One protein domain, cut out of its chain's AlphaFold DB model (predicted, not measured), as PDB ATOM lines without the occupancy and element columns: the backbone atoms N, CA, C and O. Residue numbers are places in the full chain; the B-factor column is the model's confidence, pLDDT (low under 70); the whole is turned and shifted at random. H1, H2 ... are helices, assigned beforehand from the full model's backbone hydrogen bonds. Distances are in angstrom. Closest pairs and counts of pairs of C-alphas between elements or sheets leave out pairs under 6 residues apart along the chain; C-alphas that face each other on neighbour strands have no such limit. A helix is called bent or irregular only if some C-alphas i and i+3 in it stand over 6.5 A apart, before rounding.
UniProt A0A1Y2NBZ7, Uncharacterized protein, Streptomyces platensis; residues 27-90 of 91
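What this domain is: This is residues 27 to 90 of the 91 residues of an uncharacterized protein of Streptomyces platensis (UniProt A0A1Y2NBZ7). Two long helices, H3 and H1, lie side by side and run opposite ways, and the short helix H2 packs on H3; H3 touches both of the others, while H1 and H2 stay apart. The loop of residues 60 to 69 makes the turn from H2 into H3 at one end of the long shape, and Pro 66 in it is one of the two C-alphas farthest apart. The printed part has 64 residues with three named helices, in the order H1, H2, H3, and no named strand; the class is all helix. It is compact, with a radius of gyration of the C-alphas of 12.0 A, and elongated in outline, with spans of 40 by 21 by 17 A.

Where its parts are: Begin with the longest helix, H3, residues 70 to 89: find C-alpha 70 at (28.729, 30.811, -6.793), from where the helix runs 28.1 A to C-alpha 89 at (17.731, 6.171, 1.072). Then go back to the first printed residue, where H1, residues 27 to 43, begins with C-alpha 27 at (16.382, 5.191, 15.668) and measures 24.6 A from first to last C-alpha. Between these two in the chain look for H2, residues 53 to 59, 9.8 A from first to last C-alpha. No helix is bent or irregular.

How they stand to each other: Look first at H3 and H1, which touch, H3 with residues 79 to 87 alone. Their closest C-alphas are those of Ala 33 and Ile 87, 5.6 A apart. They run opposite ways at a shallow tilt of 15 degrees, and their centres are 13.5 A apart. Turn next to H2, which touches H3 at residues 77 to 84 of H3 alone. The closest C-alphas here are those of Leu 53 and His 84, 5.9 A apart. H2 and H3 run opposite ways at a steep tilt of 43 degrees and form a helical hairpin. H1 and H2 are apart. In the backbones of H1, H2 and H3, every O i to N i+4 pair is within hydrogen-bond range.

The domain as a whole: The C-alphas farthest apart are those of Cys 27 and Pro 66, at 40.0 A, while those of Cys 27 and Gly 90, the first and last printed, are 11.3 A apart. The printed part has no cut. Both links are short but not tight, with 9 residues from H1 to H2 and 10 from H2 to H3. The mean pLDDT of the printed part is 74.2, and the model's confidence is under 70 at residues 27 to 29, 47 to 51 and 61 to 72, of which 70 to 72 belong to H3.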
ATOM      1  N   CYS A  27      15.148   4.974  14.882       50.81
ATOM      2  CA  CYS A  27      16.382   5.191  15.668       50.81
ATOM      3  C   CYS A  27      17.689   4.813  14.929       50.81
ATOM      4  O   CYS A  27      18.748   5.339  15.259       50.81
ATOM      5  N   THR A  28      17.637   3.903  13.950       56.75
ATOM      6  CA  THR A  28      18.776   3.590  13.069       56.75
ATOM      7  C   THR A  28      18.998   4.674  12.011       56.75
ATOM      8  O   THR A  28      20.133   5.087  11.792       56.75
ATOM      9  N   THR A  29      17.926   5.145  11.374       61.28
ATOM     10  CA  THR A  29      17.959   6.199  10.354       61.28
ATOM     11  C   THR A  29      18.319   7.553  10.964       61.28
ATOM     12  O   THR A  29      19.080   8.290  10.358       61.28
ATOM     13  N   ASP A  30      17.858   7.851  12.182       71.50
ATOM     14  CA  ASP A  30      18.203   9.066  12.936       71.50
ATOM     15  C   ASP A  30      19.694   9.100  13.307       71.50
ATOM     16  O   ASP A  30      20.369  10.101  13.087       71.50
ATOM     17  N   GLY A  31      20.250   7.974  13.769       76.56
ATOM     18  CA  GLY A  31      21.686   7.864  14.041       76.56
ATOM     19  C   GLY A  31      22.546   7.983  12.781       76.56
ATOM     20  O   GLY A  31      23.611   8.597  12.816       76.56
ATOM     21  N   PHE A  32      22.075   7.429  11.661       79.44
ATOM     22  CA  PHE A  32      22.726   7.574  10.361       79.44
ATOM     23  C   PHE A  32      22.637   9.012   9.844       79.44
ATOM     24  O   PHE A  32      23.650   9.580   9.458       79.44
ATOM     25  N   ALA A  33      21.462   9.638   9.916       82.31
ATOM     26  CA  ALA A  33      21.276  11.038   9.564       82.31
ATOM     27  C   ALA A  33      22.200  11.934  10.389       82.31
ATOM     28  O   ALA A  33      22.933  12.731   9.818       82.31
ATOM     29  N   ALA A  34      22.256  11.740  11.709       82.44
ATOM     30  CA  ALA A  34      23.153  12.480  12.592       82.44
ATOM     31  C   ALA A  34      24.637  12.295  12.228       82.44
ATOM     32  O   ALA A  34      25.408  13.248  12.328       82.44
ATOM     33  N   GLN A  35      25.044  11.099  11.784       84.25
ATOM     34  CA  GLN A  35      26.395  10.865  11.269       84.25
ATOM     35  C   GLN A  35      26.641  11.647   9.975       84.25
ATOM     36  O   GLN A  35      27.657  12.322   9.868       84.25
ATOM     37  N   VAL A  36      25.705  11.599   9.027       84.75
ATOM     38  CA  VAL A  36      25.808  12.326   7.756       84.75
ATOM     39  C   VAL A  36      25.833  13.846   7.973       84.75
ATOM     40  O   VAL A  36      26.620  14.527   7.325       84.75
ATOM     41  N   TYR A  37      25.045  14.380   8.912       83.06
ATOM     42  CA  TYR A  37      25.105  15.792   9.312       83.06
ATOM     43  C   TYR A  37      26.451  16.158   9.951       83.06
ATOM     44  O   TYR A  37      26.955  17.250   9.714       83.06
ATOM     45  N   ALA A  38      27.045  15.265  10.751       84.06
ATOM     46  CA  ALA A  38      28.368  15.493  11.324       84.06
ATOM     47  C   ALA A  38      29.465  15.500  10.246       84.06
ATOM     48  O   ALA A  38      30.301  16.394  10.274       84.06
ATOM     49  N   GLU A  39      29.420  14.568   9.284       85.50
ATOM     50  CA  GLU A  39      30.329  14.559   8.125       85.50
ATOM     51  C   GLU A  39      30.187  15.851   7.303       85.50
ATOM     52  O   GLU A  39      31.180  16.503   6.990       85.50
ATOM     53  N   LEU A  40      28.949  16.269   7.020       83.44
ATOM     54  CA  LEU A  40      28.665  17.525   6.324       83.44
ATOM     55  C   LEU A  40      29.193  18.747   7.078       83.44
ATOM     56  O   LEU A  40      29.756  19.630   6.453       83.44
ATOM     57  N   ALA A  41      29.051  18.807   8.402       82.94
ATOM     58  CA  ALA A  41      29.547  19.929   9.200       82.94
ATOM     59  C   ALA A  41      31.089  20.018   9.232       82.94
ATOM     60  O   ALA A  41      31.636  21.080   9.531       82.94
ATOM     61  N   GLU A  42      31.795  18.916   8.953       83.12
ATOM     62  CA  GLU A  42      33.251  18.912   8.778       83.12
ATOM     63  C   GLU A  42      33.665  19.437   7.396       83.12
ATOM     64  O   GLU A  42      34.674  20.138   7.299       83.12
ATOM     65  N   GLU A  43      32.895  19.130   6.346       80.75
ATOM     66  CA  GLU A  43      33.149  19.627   4.985       80.75
ATOM     67  C   GLU A  43      32.656  21.066   4.777       80.75
ATOM     68  O   GLU A  43      33.296  21.848   4.076       80.75
ATOM     69  N   LEU A  44      31.557  21.436   5.437       78.94
ATOM     70  CA  LEU A  44      30.830  22.695   5.272       78.94
ATOM     71  C   LEU A  44      30.613  23.371   6.638       78.94
ATOM     72  O   LEU A  44      29.483  23.486   7.113       78.94
ATOM     73  N   PRO A  45      31.691  23.834   7.304       70.44
ATOM     74  CA  PRO A  45      31.599  24.419   8.641       70.44
ATOM     75  C   PRO A  45      30.934  25.807   8.671       70.44
ATOM     76  O   PRO A  45      30.532  26.263   9.743       70.44
ATOM     77  N   ASP A  46      30.858  26.494   7.527       71.00
ATOM     78  CA  ASP A  46      30.225  27.810   7.383       71.00
ATOM     79  C   ASP A  46      28.714  27.717   7.086       71.00
ATOM     80  O   ASP A  46      27.993  28.697   7.294       71.00
ATOM     81  N   GLU A  47      28.216  26.555   6.643       68.25
ATOM     82  CA  GLU A  47      26.791  26.343   6.374       68.25
ATOM     83  C   GLU A  47      26.057  25.836   7.621       68.25
ATOM     84  O   GLU A  47      26.349  24.777   8.178       68.25
ATOM     85  N   ASP A  48      25.056  26.597   8.067       69.00
ATOM     86  CA  ASP A  48      24.203  26.207   9.191       69.00
ATOM     87  C   ASP A  48      23.136  25.206   8.715       69.00
ATOM     88  O   ASP A  48      22.003  25.565   8.402       69.00
ATOM     89  N   LEU A  49      23.505  23.924   8.657       69.44
ATOM     90  CA  LEU A  49      22.629  22.803   8.277       69.44
ATOM     91  C   LEU A  49      21.770  22.303   9.460       69.44
ATOM     92  O   LEU A  49      21.522  21.108   9.610       69.44
ATOM     93  N   GLY A  50      21.368  23.209  10.360       65.38
ATOM     94  CA  GLY A  50      20.611  22.888  11.578       65.38
ATOM     95  C   GLY A  50      19.129  22.568  11.342       65.38
ATOM     96  O   GLY A  50      18.443  22.110  12.260       65.38
ATOM     97  N   GLU A  51      18.637  22.818  10.128       69.44
ATOM     98  CA  GLU A  51      17.314  22.430   9.640       69.44
ATOM     99  C   GLU A  51      17.387  21.202   8.723       69.44
ATOM    100  O   GLU A  51      18.464  20.771   8.317       69.44
ATOM    101  N   ASP A  52      16.233  20.593   8.436       78.81
ATOM    102  CA  ASP A  52      16.181  19.426   7.556       78.81
ATOM    103  C   ASP A  52      16.771  19.765   6.178       78.81
ATOM    104  O   ASP A  52      16.396  20.782   5.590       78.81
ATOM    105  N   LEU A  53      17.671  18.922   5.653       79.06
ATOM    106  CA  LEU A  53      18.339  19.190   4.373       79.06
ATOM    107  C   LEU A  53      17.346  19.422   3.221       79.06
ATOM    108  O   LEU A  53      17.675  20.155   2.291       79.06
ATOM    109  N   ALA A  54      16.139  18.842   3.258       79.88
ATOM    110  CA  ALA A  54      15.120  19.128   2.249       79.88
ATOM    111  C   ALA A  54      14.633  20.585   2.324       79.88
ATOM    112  O   ALA A  54      14.561  21.253   1.294       79.88
ATOM    113  N   ASP A  55      14.342  21.085   3.530       78.81
ATOM    114  CA  ASP A  55      13.888  22.467   3.766       78.81
ATOM    115  C   ASP A  55      15.015  23.465   3.449       78.81
ATOM    116  O   ASP A  55      14.771  24.486   2.799       78.81
ATOM    117  N   PHE A  56      16.260  23.112   3.796       79.25
ATOM    118  CA  PHE A  56      17.458  23.871   3.435       79.25
ATOM    119  C   PHE A  56      17.594  24.021   1.914       79.25
ATOM    120  O   PHE A  56      17.713  25.133   1.404       79.25
ATOM    121  N   LEU A  57      17.504  22.914   1.169       80.25
ATOM    122  CA  LEU A  57      17.613  22.909  -0.293       80.25
ATOM    123  C   LEU A  57      16.459  23.641  -0.990       80.25
ATOM    124  O   LEU A  57      16.662  24.207  -2.063       80.25
ATOM    125  N   GLU A  58      15.255  23.631  -0.413       82.56
ATOM    126  CA  GLU A  58      14.114  24.390  -0.938       82.56
ATOM    127  C   GLU A  58      14.243  25.901  -0.692       82.56
ATOM    128  O   GLU A  58      13.747  26.695  -1.495       82.56
ATOM    129  N   ARG A  59      14.893  26.311   0.405       74.00
ATOM    130  CA  ARG A  59      15.102  27.724   0.760       74.00
ATOM    131  C   ARG A  59      16.382  28.330   0.218       74.00
ATOM    132  O   ARG A  59      16.471  29.556   0.158       74.00
ATOM    133  N   TYR A  60      17.367  27.508  -0.122       73.50
ATOM    134  CA  TYR A  60      18.660  27.991  -0.567       73.50
ATOM    135  C   TYR A  60      18.525  28.756  -1.894       73.50
ATOM    136  O   TYR A  60      18.153  28.194  -2.928       73.50
ATOM    137  N   GLU A  61      18.849  30.051  -1.871       66.38
ATOM    138  CA  GLU A  61      18.950  30.885  -3.070       66.38
ATOM    139  C   GLU A  61      20.427  31.051  -3.472       66.38
ATOM    140  O   GLU A  61      21.199  31.654  -2.716       66.38
ATOM    141  N   PRO A  62      20.835  30.579  -4.667       61.28
ATOM    142  CA  PRO A  62      22.199  30.765  -5.148       61.28
ATOM    143  C   PRO A  62      22.524  32.260  -5.281       61.28
ATOM    144  O   PRO A  62      21.808  33.014  -5.944       61.28
ATOM    145  N   GLY A  63      23.618  32.689  -4.639       57.25
ATOM    146  CA  GLY A  63      24.074  34.085  -4.631       57.25
ATOM    147  C   GLY A  63      23.492  34.971  -3.517       57.25
ATOM    148  O   GLY A  63      23.552  36.197  -3.626       57.25
ATOM    149  N   GLY A  64      22.940  34.390  -2.444       53.34
ATOM    150  CA  GLY A  64      22.289  35.124  -1.345       53.34
ATOM    151  C   GLY A  64      23.190  36.048  -0.502       53.34
ATOM    152  O   GLY A  64      22.678  36.883   0.247       53.34
ATOM    153  N   GLY A  65      24.519  35.953  -0.626       53.00
ATOM    154  CA  GLY A  65      25.480  36.760   0.134       53.00
ATOM    155  C   GLY A  65      26.393  37.619  -0.752       53.00
ATOM    156  O   GLY A  65      26.927  37.123  -1.746       53.00
ATOM    157  N   PRO A  66      26.657  38.896  -0.406       38.19
ATOM    158  CA  PRO A  66      27.661  39.694  -1.103       38.19
ATOM    159  C   PRO A  66      29.059  39.126  -0.811       38.19
ATOM    160  O   PRO A  66      29.652  39.431   0.222       38.19
ATOM    161  N   GLY A  67      29.576  38.307  -1.729       55.41
ATOM    162  CA  GLY A  67      30.895  37.673  -1.628       55.41
ATOM    163  C   GLY A  67      30.895  36.143  -1.658       55.41
ATOM    164  O   GLY A  67      31.980  35.581  -1.559       55.41
ATOM    165  N   GLY A  68      29.732  35.494  -1.800       57.81
ATOM    166  CA  GLY A  68      29.655  34.057  -2.080       57.81
ATOM    167  C   GLY A  68      30.204  33.761  -3.472       57.81
ATOM    168  O   GLY A  68      29.818  34.415  -4.449       57.81
ATOM    169  N   ASP A  69      31.165  32.848  -3.549       64.56
ATOM    170  CA  ASP A  69      31.640  32.325  -4.820       64.56
ATOM    171  C   ASP A  69      30.617  31.289  -5.291       64.56
ATOM    172  O   ASP A  69      30.505  30.221  -4.698       64.56
ATOM    173  N   ALA A  70      29.846  31.633  -6.327       65.62
ATOM    174  CA  ALA A  70      28.729  30.811  -6.793       65.62
ATOM    175  C   ALA A  70      29.146  29.369  -7.142       65.62
ATOM    176  O   ALA A  70      28.353  28.453  -6.964       65.62
ATOM    177  N   GLU A  71      30.392  29.162  -7.579       64.81
ATOM    178  CA  GLU A  71      30.919  27.830  -7.884       64.81
ATOM    179  C   GLU A  71      31.179  27.027  -6.596       64.81
ATOM    180  O   GLU A  71      30.859  25.842  -6.536       64.81
ATOM    181  N   ALA A  72      31.712  27.664  -5.545       66.62
ATOM    182  CA  ALA A  72      31.883  27.032  -4.233       66.62
ATOM    183  C   ALA A  72      30.533  26.714  -3.565       66.62
ATOM    184  O   ALA A  72      30.369  25.664  -2.946       66.62
ATOM    185  N   ASP A  73      29.556  27.602  -3.732       73.31
ATOM    186  CA  ASP A  73      28.169  27.408  -3.311       73.31
ATOM    187  C   ASP A  73      27.513  26.209  -4.044       73.31
ATOM    188  O   ASP A  73      26.814  25.403  -3.430       73.31
ATOM    189  N   GLU A  74      27.775  26.027  -5.343       75.88
ATOM    190  CA  GLU A  74      27.291  24.876  -6.121       75.88
ATOM    191  C   GLU A  74      27.930  23.540  -5.699       75.88
ATOM    192  O   GLU A  74      27.211  22.544  -5.582       75.88
ATOM    193  N   GLU A  75      29.242  23.510  -5.436       76.94
ATOM    194  CA  GLU A  75      29.945  22.312  -4.938       76.94
ATOM    195  C   GLU A  75      29.403  21.893  -3.563       76.94
ATOM    196  O   GLU A  75      29.102  20.722  -3.320       76.94
ATOM    197  N   SER A  76      29.178  22.876  -2.694       77.00
ATOM    198  CA  SER A  76      28.611  22.668  -1.362       77.00
ATOM    199  C   SER A  76      27.183  22.114  -1.439       77.00
ATOM    200  O   SER A  76      26.848  21.106  -0.810       77.00
ATOM    201  N   LEU A  77      26.349  22.696  -2.305       81.62
ATOM    202  CA  LEU A  77      24.989  22.224  -2.553       81.62
ATOM    203  C   LEU A  77      24.922  20.816  -3.146       81.62
ATOM    204  O   LEU A  77      23.970  20.084  -2.859       81.62
ATOM    205  N   GLU A  78      25.868  20.437  -4.006       84.00
ATOM    206  CA  GLU A  78      25.944  19.076  -4.540       84.00
ATOM    207  C   GLU A  78      26.184  18.070  -3.407       84.00
ATOM    208  O   GLU A  78      25.427  17.098  -3.286       84.00
ATOM    209  N   THR A  79      27.131  18.364  -2.515       85.25
ATOM    210  CA  THR A  79      27.428  17.562  -1.317       85.25
ATOM    211  C   THR A  79      26.211  17.447  -0.395       85.25
ATOM    212  O   THR A  79      25.844  16.346   0.030       85.25
ATOM    213  N   VAL A  80      25.495  18.551  -0.150       85.25
ATOM    214  CA  VAL A  80      24.259  18.554   0.651       85.25
ATOM    215  C   VAL A  80      23.144  17.724  -0.005       85.25
ATOM    216  O   VAL A  80      22.456  16.957   0.676       85.25
ATOM    217  N   ARG A  81      22.963  17.811  -1.332       85.19
ATOM    218  CA  ARG A  81      21.972  17.000  -2.071       85.19
ATOM    219  C   ARG A  81      22.302  15.517  -2.038       85.19
ATOM    220  O   ARG A  81      21.388  14.703  -1.883       85.19
ATOM    221  N   GLU A  82      23.573  15.160  -2.190       86.69
ATOM    222  CA  GLU A  82      24.025  13.775  -2.090       86.69
ATOM    223  C   GLU A  82      23.756  13.220  -0.689       86.69
ATOM    224  O   GLU A  82      23.145  12.158  -0.542       86.69
ATOM    225  N   ALA A  83      24.141  13.968   0.343       85.81
ATOM    226  CA  ALA A  83      23.902  13.612   1.730       85.81
ATOM    227  C   ALA A  83      22.406  13.445   2.037       85.81
ATOM    228  O   ALA A  83      22.008  12.428   2.608       85.81
ATOM    229  N   HIS A  84      21.557  14.370   1.584       84.69
ATOM    230  CA  HIS A  84      20.107  14.252   1.714       84.69
ATOM    231  C   HIS A  84      19.563  13.007   0.997       84.69
ATOM    232  O   HIS A  84      18.761  12.261   1.561       84.69
ATOM    233  N   ALA A  85      20.039  12.715  -0.217       84.94
ATOM    234  CA  ALA A  85      19.648  11.511  -0.946       84.94
ATOM    235  C   ALA A  85      20.095  10.225  -0.231       84.94
ATOM    236  O   ALA A  85      19.362   9.233  -0.240       84.94
ATOM    237  N   ARG A  86      21.269  10.238   0.410       84.88
ATOM    238  CA  ARG A  86      21.812   9.137   1.217       84.88
ATOM    239  C   ARG A  86      20.969   8.903   2.476       84.88
ATOM    240  O   ARG A  86      20.558   7.770   2.720       84.88
ATOM    241  N   ILE A  87      20.607   9.965   3.197       83.25
ATOM    242  CA  ILE A  87      19.702   9.906   4.359       83.25
ATOM    243  C   ILE A  87      18.311   9.412   3.946       83.25
ATOM    244  O   ILE A  87      17.781   8.487   4.556       83.25
ATOM    245  N   SER A  88      17.745   9.962   2.868       81.50
ATOM    246  CA  SER A  88      16.429   9.563   2.356       81.50
ATOM    247  C   SER A  88      16.404   8.121   1.838       81.50
ATOM    248  O   SER A  88      15.337   7.506   1.793       81.50
ATOM    249  N   ARG A  89      17.558   7.581   1.428       79.50
ATOM    250  CA  ARG A  89      17.731   6.171   1.072       79.50
ATOM    251  C   ARG A  89      17.834   5.273   2.308       79.50
ATOM    252  O   ARG A  89      17.231   4.201   2.293       79.50
ATOM    253  N   GLY A  90      18.531   5.708   3.357       70.62
ATOM    254  CA  GLY A  90      18.626   5.002   4.637       70.62
ATOM    255  C   GLY A  90      19.575   3.796   4.637       70.62
ATOM    256  O   GLY A  90      19.255   2.777   5.253       70.62
TER     257      GLY A  90